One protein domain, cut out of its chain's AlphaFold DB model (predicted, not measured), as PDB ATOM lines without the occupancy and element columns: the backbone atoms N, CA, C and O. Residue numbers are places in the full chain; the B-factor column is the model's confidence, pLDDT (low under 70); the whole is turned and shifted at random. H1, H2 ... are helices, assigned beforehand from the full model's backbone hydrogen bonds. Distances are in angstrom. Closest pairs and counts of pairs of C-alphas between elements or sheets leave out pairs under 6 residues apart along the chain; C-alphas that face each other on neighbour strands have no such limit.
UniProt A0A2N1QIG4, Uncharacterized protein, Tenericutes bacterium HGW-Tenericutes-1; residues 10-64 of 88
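Overview. This is residues 10 to 64 of the 88 residues of an uncharacterized protein of Tenericutes bacterium HGW-Tenericutes-1 (UniProt A0A2N1QIG4). What does this domain look like? Three helices make an open zigzag: H1 and H2 meet in a corner, H3 passes the later part of H2 at a steep angle, and residues 51 to 64, mostly the far part of H3, stick out as a long arm. This arm makes much of the length, while the rest forms a body of 41 residues with a radius of gyration of 9.7 A. What is it built of, and how large is it? The printed part has 55 residues with three named helices, H1, H2 and H3 in chain order, and no named strand, and its class is all helix. It is loose, with a radius of gyration of the C-alphas of 13.1 A, and elongated, spanning 40 by 23 by 17 A.

Along the chain. Where is the first helix? H1 is residues 10 to 20, 15.5 A from first to last C-alpha, and C-alpha 10 is at (171.781, 157.273, 133.790). Where is the second? H2 is residues 22 to 34, 18.6 A long, from C-alpha 22 at (174.641, 155.271, 154.113). Which helix is the longest? H3, residues 40 to 63, has 24 residues and is 34.4 A long, with C-alpha 63 at (157.361, 170.087, 168.705).

Arrangement. How does H1 stand to H2? They touch only at the corner by their link, where H2 takes part with residues 24 to 28 alone. The closest C-alphas are those of Met 19 and Asn 25, 4.3 A apart. The two run opposite ways at a steep tilt of 58 degrees. How does H2 stand to H3? They touch through residues 29 to 33 of H2 and 42 to 47 of H3 alone, and the closest C-alphas, those of Leu 33 and Lys 43, are 5.9 A apart. They run opposite ways at a steep tilt of 64 degrees. Does H1 meet H3? H1 and H3 are apart. What do the backbones show? In H1, H2 and H3 every O i to N i+4 pair is within hydrogen-bond range.

Size, cuts and confidence. How far does the printed part reach? The two C-alphas farthest apart, those of Gly 10 and Leu 64, are 40.8 A apart, and residues 51 to 64, of which 51 to 63 belong to H3, stand free. Is there a cut or a long link? The printed part has no cut, and the links from H1 to H2 and from H2 to H3 are both tight. How confident is the model? The mean pLDDT of the printed part is 95.1, and no printed residue is under 70.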
ATOM      1  N   GLY A  10     170.820 158.211 133.209       96.50
ATOM      2  CA  GLY A  10     171.781 157.273 133.790       96.50
ATOM      3  C   GLY A  10     172.601 157.877 134.932       96.50
ATOM      4  O   GLY A  10     172.847 157.195 135.925       96.50
ATOM      5  N   ASP A  11     172.965 159.161 134.841       95.44
ATOM      6  CA  ASP A  11     173.648 159.867 135.932       95.44
ATOM      7  C   ASP A  11     172.750 159.966 137.176       95.44
ATOM      8  O   ASP A  11     173.223 159.770 138.294       95.44
ATOM      9  N   TRP A  12     171.446 160.200 136.993       95.00
ATOM     10  CA  TRP A  12     170.481 160.209 138.096       95.00
ATOM     11  C   TRP A  12     170.320 158.836 138.745       95.00
ATOM     12  O   TRP A  12     170.312 158.737 139.968       95.00
ATOM     13  N   TRP A  13     170.243 157.761 137.961       97.31
ATOM     14  CA  TRP A  13     170.206 156.410 138.527       97.31
ATOM     15  C   TRP A  13     171.479 156.070 139.300       97.31
ATOM     16  O   TRP A  13     171.393 155.539 140.407       97.31
ATOM     17  N   LEU A  14     172.651 156.420 138.761       95.56
ATOM     18  CA  LEU A  14     173.919 156.250 139.465       95.56
ATOM     19  C   LEU A  14     173.920 157.019 140.790       95.56
ATOM     20  O   LEU A  14     174.317 156.463 141.810       95.56
ATOM     21  N   PHE A  15     173.428 158.259 140.797       95.44
ATOM     22  CA  PHE A  15     173.281 159.043 142.019       95.44
ATOM     23  C   PHE A  15     172.438 158.326 143.066       95.44
ATOM     24  O   PHE A  15     172.907 158.113 144.178       95.44
ATOM     25  N   TRP A  16     171.225 157.898 142.713       95.38
ATOM     26  CA  TRP A  16     170.325 157.236 143.658       95.38
ATOM     27  C   TRP A  16     170.922 155.944 144.225       95.38
ATOM     28  O   TRP A  16     170.780 155.680 145.416       95.38
ATOM     29  N   ILE A  17     171.652 155.179 143.409       96.88
ATOM     30  CA  ILE A  17     172.374 153.983 143.865       96.88
ATOM     31  C   ILE A  17     173.478 154.354 144.865       96.88
ATOM     32  O   ILE A  17     173.586 153.718 145.913       96.88
ATOM     33  N   LEU A  18     174.275 155.390 144.581       96.00
ATOM     34  CA  LEU A  18     175.316 155.868 145.499       96.00
ATOM     35  C   LEU A  18     174.717 156.364 146.822       96.00
ATOM     36  O   LEU A  18     175.256 156.079 147.892       96.00
ATOM     37  N   MET A  19     173.584 157.062 146.754       94.88
ATOM     38  CA  MET A  19     172.887 157.613 147.916       94.88
ATOM     39  C   MET A  19     172.185 156.545 148.765       94.88
ATOM     40  O   MET A  19     171.944 156.784 149.948       94.88
ATOM     41  N   ALA A  20     171.881 155.366 148.214       96.62
ATOM     42  CA  ALA A  20     171.247 154.278 148.959       96.62
ATOM     43  C   ALA A  20     172.169 153.652 150.023       96.62
ATOM     44  O   ALA A  20     171.687 153.061 150.989       96.62
ATOM     45  N   ILE A  21     173.492 153.775 149.868       97.19
ATOM     46  CA  ILE A  21     174.472 153.232 150.813       97.19
ATOM     47  C   ILE A  21     174.833 154.329 151.834       97.19
ATOM     48  O   ILE A  21     175.444 155.321 151.440       97.19
ATOM     49  N   PRO A  22     174.557 154.169 153.146       93.44
ATOM     50  CA  PRO A  22     174.641 155.271 154.113       93.44
ATOM     51  C   PRO A  22     176.005 155.970 154.193       93.44
ATOM     52  O   PRO A  22     176.084 157.194 154.189       93.44
ATOM     53  N   ILE A  23     177.097 155.201 154.238       96.56
ATOM     54  CA  ILE A  23     178.452 155.767 154.338       96.56
ATOM     55  C   ILE A  23     178.843 156.468 153.029       96.56
ATOM     56  O   ILE A  23     179.413 157.556 153.053       96.56
ATOM     57  N   VAL A  24     178.508 155.863 151.883       96.56
ATOM     58  CA  VAL A  24     178.798 156.434 150.561       96.56
ATOM     59  C   VAL A  24     178.011 157.722 150.359       96.56
ATOM     60  O   VAL A  24     178.591 158.699 149.903       96.56
ATOM     61  N   ASN A  25     176.740 157.752 150.763       95.38
ATOM     62  CA  ASN A  25     175.883 158.932 150.734       95.38
ATOM     63  C   ASN A  25     176.563 160.128 151.412       95.38
ATOM     64  O   ASN A  25     176.803 161.140 150.759       95.38
ATOM     65  N   VAL A  26     176.976 159.976 152.677       94.94
ATOM     66  CA  VAL A  26     177.640 161.056 153.423       94.94
ATOM     67  C   VAL A  26     178.902 161.527 152.701       94.94
ATOM     68  O   VAL A  26     179.084 162.725 152.497       94.94
ATOM     69  N   ILE A  27     179.760 160.601 152.266       96.56
ATOM     70  CA  ILE A  27     181.007 160.944 151.568       96.56
ATOM     71  C   ILE A  27     180.719 161.694 150.259       96.56
ATOM     72  O   ILE A  27     181.320 162.737 150.002       96.56
ATOM     73  N   VAL A  28     179.794 161.193 149.440       95.44
ATOM     74  CA  VAL A  28     179.426 161.780 148.144       95.44
ATOM     75  C   VAL A  28     178.817 163.169 148.328       95.44
ATOM     76  O   VAL A  28     179.216 164.094 147.620       95.44
ATOM     77  N   VAL A  29     177.928 163.354 149.307       95.12
ATOM     78  CA  VAL A  29     177.345 164.664 149.632       95.12
ATOM     79  C   VAL A  29     178.433 165.666 150.004       95.12
ATOM     80  O   VAL A  29     178.473 166.758 149.437       95.12
ATOM     81  N   LEU A  30     179.356 165.297 150.897       94.88
ATOM     82  CA  LEU A  30     180.453 166.177 151.308       94.88
ATOM     83  C   LEU A  30     181.336 166.559 150.113       94.88
ATOM     84  O   LEU A  30     181.631 167.739 149.919       94.88
ATOM     85  N   ILE A  31     181.712 165.589 149.274       95.06
ATOM     86  CA  ILE A  31     182.509 165.847 148.068       95.06
ATOM     87  C   ILE A  31     181.783 166.829 147.144       95.06
ATOM     88  O   ILE A  31     182.401 167.782 146.668       95.06
ATOM     89  N   ILE A  32     180.484 166.634 146.894       95.19
ATOM     90  CA  ILE A  32     179.732 167.497 145.976       95.19
ATOM     91  C   ILE A  32     179.574 168.912 146.540       95.19
ATOM     92  O   ILE A  32     179.732 169.887 145.807       95.19
ATOM     93  N   LEU A  33     179.277 169.050 147.832       95.38
ATOM     94  CA  LEU A  33     179.058 170.357 148.451       95.38
ATOM     95  C   LEU A  33     180.346 171.184 148.534       95.38
ATOM     96  O   LEU A  33     180.313 172.379 148.230       95.38
ATOM     97  N   PHE A  34     181.472 170.559 148.889       95.25
ATOM     98  CA  PHE A  34     182.741 171.262 149.108       95.25
ATOM     99  C   PHE A  34     183.639 171.362 147.871       95.25
ATOM    100  O   PHE A  34     184.535 172.205 147.840       95.25
ATOM    101  N   SER A  35     183.412 170.558 146.832       92.88
ATOM    102  CA  SER A  35     184.161 170.687 145.580       92.88
ATOM    103  C   SER A  35     183.772 171.962 144.835       92.88
ATOM    104  O   SER A  35     182.593 172.267 144.687       92.88
ATOM    105  N   SER A  36     184.736 172.707 144.303       87.94
ATOM    106  CA  SER A  36     184.469 173.905 143.496       87.94
ATOM    107  C   SER A  36     184.012 173.593 142.065       87.94
ATOM    108  O   SER A  36     183.436 174.465 141.418       87.94
ATOM    109  N   SER A  37     184.227 172.365 141.578       89.62
ATOM    110  CA  SER A  37     184.085 171.993 140.161       89.62
ATOM    111  C   SER A  37     182.933 171.028 139.858       89.62
ATOM    112  O   SER A  37     182.924 170.379 138.819       89.62
ATOM    113  N   THR A  38     181.955 170.905 140.754       94.06
ATOM    114  CA  THR A  38     180.808 170.002 140.565       94.06
ATOM    115  C   THR A  38     179.630 170.648 139.846       94.06
ATOM    116  O   THR A  38     179.395 171.849 139.991       94.06
ATOM    117  N   ASN A  39     178.819 169.817 139.188       95.38
ATOM    118  CA  ASN A  39     177.564 170.174 138.545       95.38
ATOM    119  C   ASN A  39     176.697 171.047 139.465       95.38
ATOM    120  O   ASN A  39     176.411 170.697 140.617       95.38
ATOM    121  N   ARG A  40     176.268 172.192 138.931       94.00
ATOM    122  CA  ARG A  40     175.538 173.211 139.689       94.00
ATOM    123  C   ARG A  40     174.162 172.721 140.140       94.00
ATOM    124  O   ARG A  40     173.795 172.954 141.288       94.00
ATOM    125  N   THR A  41     173.429 172.027 139.271       93.94
ATOM    126  CA  THR A  41     172.086 171.502 139.567       93.94
ATOM    127  C   THR A  41     172.131 170.483 140.700       93.94
ATOM    128  O   THR A  41     171.381 170.605 141.665       93.94
ATOM    129  N   LEU A  42     173.069 169.536 140.640       93.94
ATOM    130  CA  LEU A  42     173.270 168.526 141.675       93.94
ATOM    131  C   LEU A  42     173.640 169.157 143.020       93.94
ATOM    132  O   LEU A  42     173.074 168.805 144.051       93.94
ATOM    133  N   LYS A  43     174.553 170.136 143.013       95.75
ATOM    134  CA  LYS A  43     174.940 170.864 144.226       95.75
ATOM    135  C   LYS A  43     173.767 171.632 144.836       95.75
ATOM    136  O   LYS A  43     173.594 171.600 146.050       95.75
ATOM    137  N   HIS A  44     172.970 172.330 144.028       95.56
ATOM    138  CA  HIS A  44     171.804 173.064 144.527       95.56
ATOM    139  C   HIS A  44     170.738 172.130 145.099       95.56
ATOM    140  O   HIS A  44     170.162 172.441 146.139       95.56
ATOM    141  N   MET A  45     170.513 170.977 144.466       95.12
ATOM    142  CA  MET A  45     169.617 169.951 144.994       95.12
ATOM    143  C   MET A  45     170.077 169.469 146.377       95.12
ATOM    144  O   MET A  45     169.279 169.459 147.308       95.12
ATOM    145  N   LEU A  46     171.369 169.164 146.548       95.81
ATOM    146  CA  LEU A  46     171.906 168.759 147.851       95.81
ATOM    147  C   LEU A  46     171.804 169.865 148.909       95.81
ATOM    148  O   LEU A  46     171.482 169.586 150.059       95.81
ATOM    149  N   TRP A  47     172.025 171.130 148.541       96.31
ATOM    150  CA  TRP A  47     171.784 172.246 149.463       96.31
ATOM    151  C   TRP A  47     170.310 172.363 149.869       96.31
ATOM    152  O   TRP A  47     170.026 172.678 151.026       96.31
ATOM    153  N   ALA A  48     169.377 172.081 148.957       96.81
ATOM    154  CA  ALA A  48     167.954 172.039 149.276       96.81
ATOM    155  C   ALA A  48     167.618 170.884 150.236       96.81
ATOM    156  O   ALA A  48     166.877 171.094 151.194       96.81
ATOM    157  N   GLU A  49     168.206 169.698 150.046       94.31
ATOM    158  CA  GLU A  49     168.064 168.575 150.984       94.31
ATOM    159  C   GLU A  49     168.593 168.927 152.379       94.31
ATOM    160  O   GLU A  49     167.892 168.727 153.371       94.31
ATOM    161  N   VAL A  50     169.787 169.528 152.468       95.00
ATOM    162  CA  VAL A  50     170.356 170.002 153.742       95.00
ATOM    163  C   VAL A  50     169.421 171.003 154.420       95.00
ATOM    164  O   VAL A  50     169.173 170.895 155.621       95.00
ATOM    165  N   LEU A  51     168.861 171.952 153.667       96.88
ATOM    166  CA  LEU A  51     167.918 172.931 154.204       96.88
ATOM    167  C   LEU A  51     166.657 172.256 154.761       96.88
ATOM    168  O   LEU A  51     166.221 172.595 155.860       96.88
ATOM    169  N   ILE A  52     166.094 171.280 154.043       96.38
ATOM    170  CA  ILE A  52     164.932 170.509 154.506       96.38
ATOM    171  C   ILE A  52     165.261 169.773 155.806       96.38
ATOM    172  O   ILE A  52     164.477 169.844 156.751       96.38
ATOM    173  N   VAL A  53     166.422 169.118 155.895       94.56
ATOM    174  CA  VAL A  53     166.857 168.426 157.118       94.56
ATOM    175  C   VAL A  53     166.958 169.400 158.291       94.56
ATOM    176  O   VAL A  53     166.445 169.106 159.370       94.56
ATOM    177  N   VAL A  54     167.548 170.580 158.089       96.75
ATOM    178  CA  VAL A  54     167.639 171.617 159.130       96.75
ATOM    179  C   VAL A  54     166.251 172.073 159.581       96.75
ATOM    180  O   VAL A  54     166.007 172.168 160.784       96.75
ATOM    181  N   ILE A  55     165.325 172.304 158.646       97.06
ATOM    182  CA  ILE A  55     163.941 172.685 158.961       97.06
ATOM    183  C   ILE A  55     163.250 171.582 159.767       97.06
ATOM    184  O   ILE A  55     162.636 171.869 160.790       97.06
ATOM    185  N   VAL A  56     163.371 170.321 159.347       96.44
ATOM    186  CA  VAL A  56     162.769 169.179 160.049       96.44
ATOM    187  C   VAL A  56     163.340 169.042 161.457       96.44
ATOM    188  O   VAL A  56     162.570 168.887 162.400       96.44
ATOM    189  N   ILE A  57     164.658 169.154 161.634       95.69
ATOM    190  CA  ILE A  57     165.292 169.108 162.960       95.69
ATOM    191  C   ILE A  57     164.792 170.258 163.836       95.69
ATOM    192  O   ILE A  57     164.442 170.030 164.993       95.69
ATOM    193  N   ALA A  58     164.715 171.477 163.298       95.31
ATOM    194  CA  ALA A  58     164.210 172.631 164.032       95.31
ATOM    195  C   ALA A  58     162.744 172.441 164.455       95.31
ATOM    196  O   ALA A  58     162.399 172.704 165.605       95.31
ATOM    197  N   LEU A  59     161.894 171.929 163.561       95.62
ATOM    198  CA  LEU A  59     160.496 171.620 163.862       95.62
ATOM    199  C   LEU A  59     160.362 170.497 164.892       95.62
ATOM    200  O   LEU A  59     159.563 170.604 165.812       95.62
ATOM    201  N   LEU A  60     161.150 169.428 164.784       93.88
ATOM    202  CA  LEU A  60     161.141 168.357 165.779       93.88
ATOM    203  C   LEU A  60     161.599 168.868 167.144       93.88
ATOM    204  O   LEU A  60     160.990 168.529 168.153       93.88
ATOM    205  N   ALA A  61     162.621 169.723 167.188       92.06
ATOM    206  CA  ALA A  61     163.083 170.324 168.430       92.06
ATOM    207  C   ALA A  61     161.986 171.169 169.099       92.06
ATOM    208  O   ALA A  61     161.801 171.066 170.309       92.06
ATOM    209  N   THR A  62     161.224 171.961 168.334       92.88
ATOM    210  CA  THR A  62     160.125 172.768 168.889       92.88
ATOM    211  C   THR A  62     158.911 171.925 169.275       92.88
ATOM    212  O   THR A  62     158.362 172.118 170.358       92.88
ATOM    213  N   LEU A  63     158.512 170.958 168.446       94.00
ATOM    214  CA  LEU A  63     157.361 170.087 168.705       94.00
ATOM    215  C   LEU A  63     157.596 169.136 169.884       94.00
ATOM    216  O   LEU A  63     156.666 168.855 170.636       94.00
ATOM    217  N   LEU A  64     158.829 168.655 170.067       91.88
ATOM    218  CA  LEU A  64     159.196 167.752 171.162       91.88
ATOM    219  C   LEU A  64     159.683 168.500 172.415       91.88
ATOM    220  O   LEU A  64     159.929 167.865 173.440       91.88
TER     221      LEU A  64